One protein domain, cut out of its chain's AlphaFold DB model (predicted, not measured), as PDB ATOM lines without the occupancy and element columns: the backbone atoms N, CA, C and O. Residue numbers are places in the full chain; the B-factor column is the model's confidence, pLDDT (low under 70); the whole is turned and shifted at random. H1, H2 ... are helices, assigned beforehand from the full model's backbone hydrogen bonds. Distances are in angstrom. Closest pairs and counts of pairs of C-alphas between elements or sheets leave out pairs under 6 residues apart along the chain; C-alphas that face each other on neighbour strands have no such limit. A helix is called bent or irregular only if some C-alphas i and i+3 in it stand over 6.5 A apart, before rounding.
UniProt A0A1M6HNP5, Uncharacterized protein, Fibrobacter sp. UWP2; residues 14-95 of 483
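What this domain is: This is residues 14 to 95 of the 483 residues of an uncharacterized protein of Fibrobacter sp. UWP2 (UniProt A0A1M6HNP5). One very long helix, H1, makes the long axis, and a shorter helix, H2, folds back after a short link and packs slantwise on residues 48 to 56 of H1. The first part of H1, residues 14 to 30, sticks out as a free arm, and H1 has a kink near residue 56, before the link. The printed part has 82 residues with two named helices, H1 then H2, and no named strand; its class is all helix. It is extended, with a radius of gyration of the C-alphas of 21.2 A and spans of 75 by 20 by 18 A.

Where its parts are: Find C-alpha 14 at (-57.710, -69.876, -3.430); from there H1, residues 14 to 66, runs 73.9 A to C-alpha 66 at (-25.980, -20.054, 41.017). Look near residue 56 for its kink of 53 degrees. H1 is irregular: C-alphas 58 and 61 are 7.6 A apart. After the link, H2, residues 73 to 90, runs 25.5 A and ends with C-alpha 90 at (-49.207, -32.962, 31.563).

How they stand to each other: Begin at residues 14 to 30 of H1, which stand free. Farther along, H1 touches H2 with residues 48 to 56 alone; the closest C-alphas, those of Ile 48 and Arg 84, are 6.6 A apart. The two helices run opposite ways at a steep tilt of 54 degrees. In H2 every O i to N i+4 pair is within hydrogen-bond range; in H1, 44 of 49 are.

The domain as a whole: The C-alphas of Pro 14 and Gly 68, the two farthest apart, are 75.2 A from each other. Without residues 14 to 30 the body spans 49 by 18 by 17 A. The printed part has no cut, and the link from H1 to H2, six residues, is short. The mean pLDDT of the printed part is 79.0; look for values under 70 at residues 33 to 35, 37 to 38 and 91 to 95.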
ATOM      1  N   PRO A  14     -56.858 -70.812  -4.176       76.00
ATOM      2  CA  PRO A  14     -57.710 -69.876  -3.430       76.00
ATOM      3  C   PRO A  14     -57.330 -69.709  -1.950       76.00
ATOM      4  O   PRO A  14     -57.380 -68.602  -1.418       76.00
ATOM      5  N   SER A  15     -56.883 -70.792  -1.306       78.25
ATOM      6  CA  SER A  15     -56.421 -70.804   0.088       78.25
ATOM      7  C   SER A  15     -55.264 -69.838   0.352       78.25
ATOM      8  O   SER A  15     -55.245 -69.196   1.398       78.25
ATOM      9  N   TYR A  16     -54.341 -69.662  -0.599       81.62
ATOM     10  CA  TYR A  16     -53.209 -68.744  -0.447       81.62
ATOM     11  C   TYR A  16     -53.624 -67.273  -0.525       81.62
ATOM     12  O   TYR A  16     -53.018 -66.452   0.155       81.62
ATOM     13  N   TYR A  17     -54.657 -66.919  -1.300       80.31
ATOM     14  CA  TYR A  17     -55.169 -65.540  -1.305       80.31
ATOM     15  C   TYR A  17     -55.865 -65.202  -0.002       80.31
ATOM     16  O   TYR A  17     -55.639 -64.125   0.535       80.31
ATOM     17  N   ILE A  18     -56.691 -66.122   0.504       80.94
ATOM     18  CA  ILE A  18     -57.367 -65.935   1.789       80.94
ATOM     19  C   ILE A  18     -56.320 -65.789   2.886       80.94
ATOM     20  O   ILE A  18     -56.378 -64.828   3.643       80.94
ATOM     21  N   LEU A  19     -55.318 -66.674   2.914       83.25
ATOM     22  CA  LEU A  19     -54.226 -66.582   3.873       83.25
ATOM     23  C   LEU A  19     -53.442 -65.270   3.730       83.25
ATOM     24  O   LEU A  19     -53.146 -64.632   4.731       83.25
ATOM     25  N   PHE A  20     -53.132 -64.837   2.507       83.50
ATOM     26  CA  PHE A  20     -52.416 -63.584   2.270       83.50
ATOM     27  C   PHE A  20     -53.210 -62.371   2.765       83.50
ATOM     28  O   PHE A  20     -52.665 -61.536   3.482       83.50
ATOM     29  N   VAL A  21     -54.502 -62.288   2.432       83.12
ATOM     30  CA  VAL A  21     -55.391 -61.217   2.908       83.12
ATOM     31  C   VAL A  21     -55.500 -61.245   4.431       83.12
ATOM     32  O   VAL A  21     -55.422 -60.194   5.060       83.12
ATOM     33  N   LEU A  22     -55.615 -62.434   5.027       79.50
ATOM     34  CA  LEU A  22     -55.685 -62.620   6.473       79.50
ATOM     35  C   LEU A  22     -54.392 -62.152   7.161       79.50
ATOM     36  O   LEU A  22     -54.447 -61.328   8.066       79.50
ATOM     37  N   VAL A  23     -53.226 -62.621   6.713       83.88
ATOM     38  CA  VAL A  23     -51.926 -62.287   7.319       83.88
ATOM     39  C   VAL A  23     -51.589 -60.810   7.128       83.88
ATOM     40  O   VAL A  23     -51.200 -60.154   8.088       83.88
ATOM     41  N   VAL A  24     -51.765 -60.256   5.926       84.00
ATOM     42  CA  VAL A  24     -51.474 -58.836   5.663       84.00
ATOM     43  C   VAL A  24     -52.474 -57.930   6.375       84.00
ATOM     44  O   VAL A  24     -52.067 -56.940   6.978       84.00
ATOM     45  N   GLY A  25     -53.765 -58.273   6.353       79.62
ATOM     46  CA  GLY A  25     -54.809 -57.519   7.043       79.62
ATOM     47  C   GLY A  25     -54.579 -57.479   8.552       79.62
ATOM     48  O   GLY A  25     -54.557 -56.401   9.143       79.62
ATOM     49  N   LEU A  26     -54.313 -58.636   9.165       76.44
ATOM     50  CA  LEU A  26     -53.990 -58.721  10.591       76.44
ATOM     51  C   LEU A  26     -52.639 -58.080  10.916       76.44
ATOM     52  O   LEU A  26     -52.496 -57.476  11.973       76.44
ATOM     53  N   GLY A  27     -51.659 -58.153  10.015       76.56
ATOM     54  CA  GLY A  27     -50.366 -57.492  10.175       76.56
ATOM     55  C   GLY A  27     -50.495 -55.972  10.216       76.56
ATOM     56  O   GLY A  27     -50.037 -55.348  11.169       76.56
ATOM     57  N   LEU A  28     -51.181 -55.372   9.237       78.06
ATOM     58  CA  LEU A  28     -51.452 -53.930   9.214       78.06
ATOM     59  C   LEU A  28     -52.252 -53.495  10.444       78.06
ATOM     60  O   LEU A  28     -51.929 -52.483  11.065       78.06
ATOM     61  N   PHE A  29     -53.253 -54.285  10.834       73.75
ATOM     62  CA  PHE A  29     -54.053 -54.004  12.018       73.75
ATOM     63  C   PHE A  29     -53.214 -54.029  13.305       73.75
ATOM     64  O   PHE A  29     -53.288 -53.085  14.089       73.75
ATOM     65  N   ASN A  30     -52.353 -55.035  13.502       71.94
ATOM     66  CA  ASN A  30     -51.441 -55.102  14.654       71.94
ATOM     67  C   ASN A  30     -50.393 -53.976  14.638       71.94
ATOM     68  O   ASN A  30     -50.073 -53.420  15.690       71.94
ATOM     69  N   VAL A  31     -49.884 -53.587  13.464       73.06
ATOM     70  CA  VAL A  31     -48.956 -52.451  13.338       73.06
ATOM     71  C   VAL A  31     -49.615 -51.162  13.823       73.06
ATOM     72  O   VAL A  31     -49.031 -50.454  14.638       73.06
ATOM     73  N   ILE A  32     -50.839 -50.878  13.373       71.81
ATOM     74  CA  ILE A  32     -51.562 -49.649  13.725       71.81
ATOM     75  C   ILE A  32     -51.973 -49.646  15.202       71.81
ATOM     76  O   ILE A  32     -51.893 -48.614  15.862       71.81
ATOM     77  N   THR A  33     -52.420 -50.787  15.727       64.88
ATOM     78  CA  THR A  33     -53.070 -50.842  17.045       64.88
ATOM     79  C   THR A  33     -52.124 -51.169  18.203       64.88
ATOM     80  O   THR A  33     -52.356 -50.689  19.310       64.88
ATOM     81  N   ALA A  34     -51.058 -51.940  17.977       65.88
ATOM     82  CA  ALA A  34     -50.150 -52.388  19.037       65.88
ATOM     83  C   ALA A  34     -48.726 -51.821  18.902       65.88
ATOM     84  O   ALA A  34     -48.132 -51.417  19.900       65.88
ATOM     85  N   ILE A  35     -48.169 -51.771  17.686       67.44
ATOM     86  CA  ILE A  35     -46.766 -51.367  17.472       67.44
ATOM     87  C   ILE A  35     -46.627 -49.844  17.397       67.44
ATOM     88  O   ILE A  35     -45.735 -49.273  18.021       67.44
ATOM     89  N   HIS A  36     -47.508 -49.169  16.657       71.06
ATOM     90  CA  HIS A  36     -47.436 -47.725  16.453       71.06
ATOM     91  C   HIS A  36     -47.521 -46.915  17.762       71.06
ATOM     92  O   HIS A  36     -46.670 -46.044  17.943       71.06
ATOM     93  N   PRO A  37     -48.434 -47.217  18.710       67.38
ATOM     94  CA  PRO A  37     -48.487 -46.499  19.985       67.38
ATOM     95  C   PRO A  37     -47.230 -46.707  20.839       67.38
ATOM     96  O   PRO A  37     -46.709 -45.748  21.399       67.38
ATOM     97  N   LYS A  38     -46.678 -47.930  20.872       68.69
ATOM     98  CA  LYS A  38     -45.406 -48.216  21.560       68.69
ATOM     99  C   LYS A  38     -44.243 -47.435  20.948       68.69
ATOM    100  O   LYS A  38     -43.472 -46.816  21.669       68.69
ATOM    101  N   ALA A  39     -44.159 -47.387  19.618       71.56
ATOM    102  CA  ALA A  39     -43.136 -46.611  18.921       71.56
ATOM    103  C   ALA A  39     -43.285 -45.095  19.153       71.56
ATOM    104  O   ALA A  39     -42.284 -44.384  19.231       71.56
ATOM    105  N   GLN A  40     -44.514 -44.581  19.263       75.44
ATOM    106  CA  GLN A  40     -44.757 -43.186  19.642       75.44
ATOM    107  C   GLN A  40     -44.352 -42.914  21.094       75.44
ATOM    108  O   GLN A  40     -43.727 -41.888  21.352       75.44
ATOM    109  N   GLN A  41     -44.631 -43.840  22.016       72.75
ATOM    110  CA  GLN A  41     -44.201 -43.738  23.408       72.75
ATOM    111  C   GLN A  41     -42.669 -43.747  23.527       72.75
ATOM    112  O   GLN A  41     -42.112 -42.873  24.179       72.75
ATOM    113  N   GLU A  42     -41.962 -44.640  22.828       78.00
ATOM    114  CA  GLU A  42     -40.488 -44.633  22.805       78.00
ATOM    115  C   GLU A  42     -39.916 -43.339  22.216       78.00
ATOM    116  O   GLU A  42     -38.951 -42.780  22.733       78.00
ATOM    117  N   ARG A  43     -40.508 -42.828  21.127       79.12
ATOM    118  CA  ARG A  43     -40.109 -41.529  20.560       79.12
ATOM    119  C   ARG A  43     -40.333 -40.397  21.549       79.12
ATOM    120  O   ARG A  43     -39.531 -39.469  21.585       79.12
ATOM    121  N   ARG A  44     -41.408 -40.470  22.331       78.38
ATOM    122  CA  ARG A  44     -41.722 -39.493  23.363       78.38
ATOM    123  C   ARG A  44     -40.705 -39.542  24.499       78.38
ATOM    124  O   ARG A  44     -40.185 -38.490  24.830       78.38
ATOM    125  N   GLU A  45     -40.375 -40.716  25.032       80.00
ATOM    126  CA  GLU A  45     -39.336 -40.865  26.069       80.00
ATOM    127  C   GLU A  45     -38.001 -40.273  25.589       80.00
ATOM    128  O   GLU A  45     -37.443 -39.392  26.237       80.00
ATOM    129  N   ARG A  46     -37.580 -40.598  24.357       84.56
ATOM    130  CA  ARG A  46     -36.389 -39.988  23.731       84.56
ATOM    131  C   ARG A  46     -36.502 -38.475  23.527       84.56
ATOM    132  O   ARG A  46     -35.492 -37.786  23.430       84.56
ATOM    133  N   THR A  47     -37.716 -37.948  23.379       83.44
ATOM    134  CA  THR A  47     -37.949 -36.503  23.253       83.44
ATOM    135  C   THR A  47     -37.873 -35.822  24.618       83.44
ATOM    136  O   THR A  47     -37.325 -34.731  24.694       83.44
ATOM    137  N   ILE A  48     -38.363 -36.464  25.684       83.94
ATOM    138  CA  ILE A  48     -38.239 -35.979  27.068       83.94
ATOM    139  C   ILE A  48     -36.762 -35.874  27.445       83.94
ATOM    140  O   ILE A  48     -36.342 -34.815  27.897       83.94
ATOM    141  N   GLU A  49     -35.982 -36.926  27.180       87.19
ATOM    142  CA  GLU A  49     -34.524 -36.933  27.371       87.19
ATOM    143  C   GLU A  49     -33.860 -35.770  26.631       87.19
ATOM    144  O   GLU A  49     -33.206 -34.941  27.250       87.19
ATOM    145  N   ARG A  50     -34.119 -35.618  25.326       88.12
ATOM    146  CA  ARG A  50     -33.530 -34.526  24.531       88.12
ATOM    147  C   ARG A  50     -33.915 -33.130  25.015       88.12
ATOM    148  O   ARG A  50     -33.081 -32.230  24.982       88.12
ATOM    149  N   LEU A  51     -35.177 -32.924  25.397       85.88
ATOM    150  CA  LEU A  51     -35.653 -31.631  25.897       85.88
ATOM    151  C   LEU A  51     -35.022 -31.297  27.248       85.88
ATOM    152  O   LEU A  51     -34.645 -30.148  27.472       85.88
ATOM    153  N   PHE A  52     -34.896 -32.292  28.125       88.94
ATOM    154  CA  PHE A  52     -34.222 -32.123  29.401       88.94
ATOM    155  C   PHE A  52     -32.732 -31.851  29.213       88.94
ATOM    156  O   PHE A  52     -32.228 -30.906  29.804       88.94
ATOM    157  N   ASP A  53     -32.049 -32.611  28.357       88.94
ATOM    158  CA  ASP A  53     -30.620 -32.444  28.093       88.94
ATOM    159  C   ASP A  53     -30.314 -31.055  27.526       88.94
ATOM    160  O   ASP A  53     -29.441 -30.360  28.039       88.94
ATOM    161  N   SER A  54     -31.100 -30.597  26.547       88.12
ATOM    162  CA  SER A  54     -30.978 -29.243  25.995       88.12
ATOM    163  C   SER A  54     -31.217 -28.166  27.059       88.12
ATOM    164  O   SER A  54     -30.444 -27.213  27.151       88.12
ATOM    165  N   TRP A  55     -32.236 -28.316  27.912       89.44
ATOM    166  CA  TRP A  55     -32.464 -27.374  29.010       89.44
ATOM    167  C   TRP A  55     -31.334 -27.403  30.050       89.44
ATOM    168  O   TRP A  55     -30.914 -26.345  30.530       89.44
ATOM    169  N   TRP A  56     -30.841 -28.592  30.398       87.62
ATOM    170  CA  TRP A  56     -29.787 -28.797  31.387       87.62
ATOM    171  C   TRP A  56     -28.473 -28.153  30.939       87.62
ATOM    172  O   TRP A  56     -27.850 -27.444  31.731       87.62
ATOM    173  N   GLU A  57     -28.103 -28.338  29.668       85.88
ATOM    174  CA  GLU A  57     -26.910 -27.751  29.049       85.88
ATOM    175  C   GLU A  57     -27.015 -26.228  28.892       85.88
ATOM    176  O   GLU A  57     -26.048 -25.516  29.162       85.88
ATOM    177  N   GLU A  58     -28.178 -25.699  28.497       84.81
ATOM    178  CA  GLU A  58     -28.334 -24.261  28.247       84.81
ATOM    179  C   GLU A  58     -28.523 -23.429  29.522       84.81
ATOM    180  O   GLU A  58     -28.080 -22.278  29.583       84.81
ATOM    181  N   LYS A  59     -29.255 -23.950  30.517       81.38
ATOM    182  CA  LYS A  59     -29.728 -23.155  31.668       81.38
ATOM    183  C   LYS A  59     -29.703 -23.905  32.995       81.38
ATOM    184  O   LYS A  59     -29.360 -23.298  34.006       81.38
ATOM    185  N   GLY A  60     -30.063 -25.187  33.012       77.38
ATOM    186  CA  GLY A  60     -30.270 -25.956  34.243       77.38
ATOM    187  C   GLY A  60     -29.016 -26.057  35.111       77.38
ATOM    188  O   GLY A  60     -29.043 -25.662  36.278       77.38
ATOM    189  N   ALA A  61     -27.885 -26.478  34.535       80.50
ATOM    190  CA  ALA A  61     -26.632 -26.619  35.280       80.50
ATOM    191  C   ALA A  61     -26.143 -25.277  35.861       80.50
ATOM    192  O   ALA A  61     -25.752 -25.203  37.027       80.50
ATOM    193  N   ALA A  62     -26.228 -24.197  35.079       80.56
ATOM    194  CA  ALA A  62     -25.833 -22.857  35.514       80.56
ATOM    195  C   ALA A  62     -26.742 -22.306  36.627       80.56
ATOM    196  O   ALA A  62     -26.255 -21.662  37.556       80.56
ATOM    197  N   GLN A  63     -28.049 -22.584  36.567       82.06
ATOM    198  CA  GLN A  63     -29.001 -22.190  37.608       82.06
ATOM    199  C   GLN A  63     -28.710 -22.892  38.935       82.06
ATOM    200  O   GLN A  63     -28.668 -22.219  39.957       82.06
ATOM    201  N   PHE A  64     -28.437 -24.199  38.928       80.12
ATOM    202  CA  PHE A  64     -28.111 -24.953  40.145       80.12
ATOM    203  C   PHE A  64     -26.827 -24.455  40.814       80.12
ATOM    204  O   PHE A  64     -26.807 -24.239  42.027       80.12
ATOM    205  N   ILE A  65     -25.791 -24.180  40.013       80.19
ATOM    206  CA  ILE A  65     -24.536 -23.594  40.499       80.19
ATOM    207  C   ILE A  65     -24.791 -22.212  41.124       80.19
ATOM    208  O   ILE A  65     -24.243 -21.909  42.184       80.19
ATOM    209  N   ALA A  66     -25.659 -21.393  40.522       80.44
ATOM    210  CA  ALA A  66     -25.980 -20.054  41.017       80.44
ATOM    211  C   ALA A  66     -26.713 -20.047  42.375       80.44
ATOM    212  O   ALA A  66     -26.569 -19.083  43.125       80.44
ATOM    213  N   VAL A  67     -27.457 -21.108  42.718       78.94
ATOM    214  CA  VAL A  67     -28.115 -21.263  44.036       78.94
ATOM    215  C   VAL A  67     -27.262 -22.040  45.052       78.94
ATOM    216  O   VAL A  67     -27.725 -22.321  46.156       78.94
ATOM    217  N   GLY A  68     -26.013 -22.377  44.708       72.88
ATOM    218  CA  GLY A  68     -25.074 -23.075  45.593       72.88
ATOM    219  C   GLY A  68     -25.232 -24.600  45.637       72.88
ATOM    220  O   GLY A  68     -24.677 -25.241  46.531       72.88
ATOM    221  N   LEU A  69     -25.966 -25.195  44.693       78.69
ATOM    222  CA  LEU A  69     -26.108 -26.646  44.552       78.69
ATOM    223  C   LEU A  69     -25.034 -27.216  43.613       78.69
ATOM    224  O   LEU A  69     -24.538 -26.538  42.711       78.69
ATOM    225  N   LYS A  70     -24.669 -28.489  43.808       77.38
ATOM    226  CA  LYS A  70     -23.745 -29.191  42.904       77.38
ATOM    227  C   LYS A  70     -24.500 -29.673  41.665       77.38
ATOM    228  O   LYS A  70     -25.478 -30.395  41.787       77.38
ATOM    229  N   ALA A  71     -24.011 -29.315  40.482       76.50
ATOM    230  CA  ALA A  71     -24.483 -29.867  39.212       76.50
ATOM    231  C   ALA A  71     -23.768 -31.198  38.909       76.50
ATOM    232  O   ALA A  71     -23.043 -31.314  37.922       76.50
ATOM    233  N   ASP A  72     -23.900 -32.177  39.807       81.62
ATOM    234  CA  ASP A  72     -23.369 -33.521  39.591       81.62
ATOM    235  C   ASP A  72     -24.393 -34.431  38.890       81.62
ATOM    236  O   ASP A  72     -25.561 -34.085  38.692       81.62
ATOM    237  N   GLU A  73     -23.939 -35.605  38.455       79.50
ATOM    238  CA  GLU A  73     -24.758 -36.532  37.669       79.50
ATOM    239  C   GLU A  73     -25.944 -37.097  38.464       79.50
ATOM    240  O   GLU A  73     -26.981 -37.421  37.886       79.50
ATOM    241  N   LYS A  74     -25.828 -37.130  39.796       84.12
ATOM    242  CA  LYS A  74     -26.905 -37.551  40.689       84.12
ATOM    243  C   LYS A  74     -28.016 -36.501  40.740       84.12
ATOM    244  O   LYS A  74     -29.177 -36.848  40.551       84.12
ATOM    245  N   THR A  75     -27.674 -35.224  40.910       81.81
ATOM    246  CA  THR A  75     -28.653 -34.127  40.867       81.81
ATOM    247  C   THR A  75     -29.303 -34.006  39.488       81.81
ATOM    248  O   THR A  75     -30.510 -33.792  39.396       81.81
ATOM    249  N   ARG A  76     -28.547 -34.232  38.404       84.38
ATOM    250  CA  ARG A  76     -29.107 -34.296  37.045       84.38
ATOM    251  C   ARG A  76     -30.156 -35.404  36.903       84.38
ATOM    252  O   ARG A  76     -31.197 -35.163  36.303       84.38
ATOM    253  N   GLN A  77     -29.895 -36.601  37.434       86.25
ATOM    254  CA  GLN A  77     -30.851 -37.716  37.386       86.25
ATOM    255  C   GLN A  77     -32.106 -37.443  38.222       86.25
ATOM    256  O   GLN A  77     -33.212 -37.649  37.733       86.25
ATOM    257  N   GLU A  78     -31.954 -36.918  39.440       84.94
ATOM    258  CA  GLU A  78     -33.092 -36.575  40.307       84.94
ATOM    259  C   GLU A  78     -33.992 -35.497  39.671       84.94
ATOM    260  O   GLU A  78     -35.220 -35.598  39.716       84.94
ATOM    261  N   GLU A  79     -33.402 -34.494  39.015       84.44
ATOM    262  CA  GLU A  79     -34.155 -33.470  38.281       84.44
ATOM    263  C   GLU A  79     -34.760 -33.995  36.978       84.44
ATOM    264  O   GLU A  79     -35.875 -33.602  36.621       84.44
ATOM    265  N   PHE A  80     -34.078 -34.911  36.284       87.19
ATOM    266  CA  PHE A  80     -34.636 -35.591  35.119       87.19
ATOM    267  C   PHE A  80     -35.885 -36.385  35.496       87.19
ATOM    268  O   PHE A  80     -36.902 -36.267  34.813       87.19
ATOM    269  N   ASP A  81     -35.855 -37.124  36.604       85.69
ATOM    270  CA  ASP A  81     -36.997 -37.908  37.077       85.69
ATOM    271  C   ASP A  81     -38.189 -37.010  37.433       85.69
ATOM    272  O   ASP A  81     -39.318 -37.277  37.013       85.69
ATOM    273  N   GLN A  82     -37.948 -35.883  38.110       83.81
ATOM    274  CA  GLN A  82     -38.994 -34.902  38.420       83.81
ATOM    275  C   GLN A  82     -39.522 -34.176  37.175       83.81
ATOM    276  O   GLN A  82     -40.713 -33.853  37.087       83.81
ATOM    277  N   PHE A  83     -38.653 -33.857  36.215       84.50
ATOM    278  CA  PHE A  83     -39.038 -33.259  34.937       84.50
ATOM    279  C   PHE A  83     -39.882 -34.239  34.122       84.50
ATOM    280  O   PHE A  83     -40.957 -33.880  33.635       84.50
ATOM    281  N   ARG A  84     -39.441 -35.497  34.042       82.75
ATOM    282  CA  ARG A  84     -40.148 -36.596  33.393       82.75
ATOM    283  C   ARG A  84     -41.510 -36.816  34.038       82.75
ATOM    284  O   ARG A  84     -42.499 -36.870  33.317       82.75
ATOM    285  N   GLU A  85     -41.609 -36.863  35.366       81.81
ATOM    286  CA  GLU A  85     -42.888 -37.025  36.068       81.81
ATOM    287  C   GLU A  85     -43.864 -35.874  35.765       81.81
ATOM    288  O   GLU A  85     -45.031 -36.111  35.444       81.81
ATOM    289  N   ARG A  86     -43.387 -34.621  35.784       78.94
ATOM    290  CA  ARG A  86     -44.190 -33.438  35.420       78.94
ATOM    291  C   ARG A  86     -44.652 -33.486  33.962       78.94
ATOM    292  O   ARG A  86     -45.824 -33.240  33.675       78.94
ATOM    293  N   TYR A  87     -43.756 -33.851  33.049       78.38
ATOM    294  CA  TYR A  87     -44.053 -33.962  31.624       78.38
ATOM    295  C   TYR A  87     -45.039 -35.103  31.321       78.38
ATOM    296  O   TYR A  87     -45.901 -34.968  30.448       78.38
ATOM    297  N   LEU A  88     -44.932 -36.226  32.040       76.38
ATOM    298  CA  LEU A  88     -45.856 -37.361  31.960       76.38
ATOM    299  C   LEU A  88     -47.238 -37.025  32.537       76.38
ATOM    300  O   LEU A  88     -48.238 -37.417  31.948       76.38
ATOM    301  N   LYS A  89     -47.316 -36.231  33.611       72.06
ATOM    302  CA  LYS A  89     -48.592 -35.740  34.163       72.06
ATOM    303  C   LYS A  89     -49.333 -34.790  33.216       72.06
ATOM    304  O   LYS A  89     -50.554 -34.835  33.143       72.06
ATOM    305  N   GLN A  90     -48.608 -33.938  32.488       71.94
ATOM    306  CA  GLN A  90     -49.207 -32.962  31.563       71.94
ATOM    307  C   GLN A  90     -49.582 -33.553  30.200       71.94
ATOM    308  O   GLN A  90     -50.442 -33.015  29.509       71.94
ATOM    309  N   ASN A  91     -48.946 -34.655  29.805       66.81
ATOM    310  CA  ASN A  91     -49.188 -35.308  28.526       66.81
ATOM    311  C   ASN A  91     -49.488 -36.791  28.783       66.81
ATOM    312  O   ASN A  91     -48.601 -37.557  29.139       66.81
ATOM    313  N   HIS A  92     -50.720 -37.243  28.589       69.19
ATOM    314  CA  HIS A  92     -51.070 -38.643  28.858       69.19
ATOM    315  C   HIS A  92     -50.290 -39.635  27.977       69.19
ATOM    316  O   HIS A  92     -49.877 -39.308  26.864       69.19
ATOM    317  N   THR A  93     -50.042 -40.842  28.490       67.38
ATOM    318  CA  THR A  93     -49.362 -41.927  27.757       67.38
ATOM    319  C   THR A  93     -50.080 -42.284  26.448       67.38
ATOM    320  O   THR A  93     -51.309 -42.264  26.367       67.38
ATOM    321  N   PHE A  94     -49.308 -42.626  25.410       66.25
ATOM    322  CA  PHE A  94     -49.858 -43.120  24.140       66.25
ATOM    323  C   PHE A  94     -50.272 -44.598  24.219       66.25
ATOM    324  O   PHE A  94     -50.977 -45.094  23.336       66.25
ATOM    325  N   ILE A  95     -49.851 -45.310  25.269       65.62
ATOM    326  CA  ILE A  95     -50.231 -46.700  25.528       65.62
ATOM    327  C   ILE A  95     -51.583 -46.699  26.240       65.62
ATOM    328  O   ILE A  95     -51.721 -46.250  27.375       65.62
TER     329      ILE A  95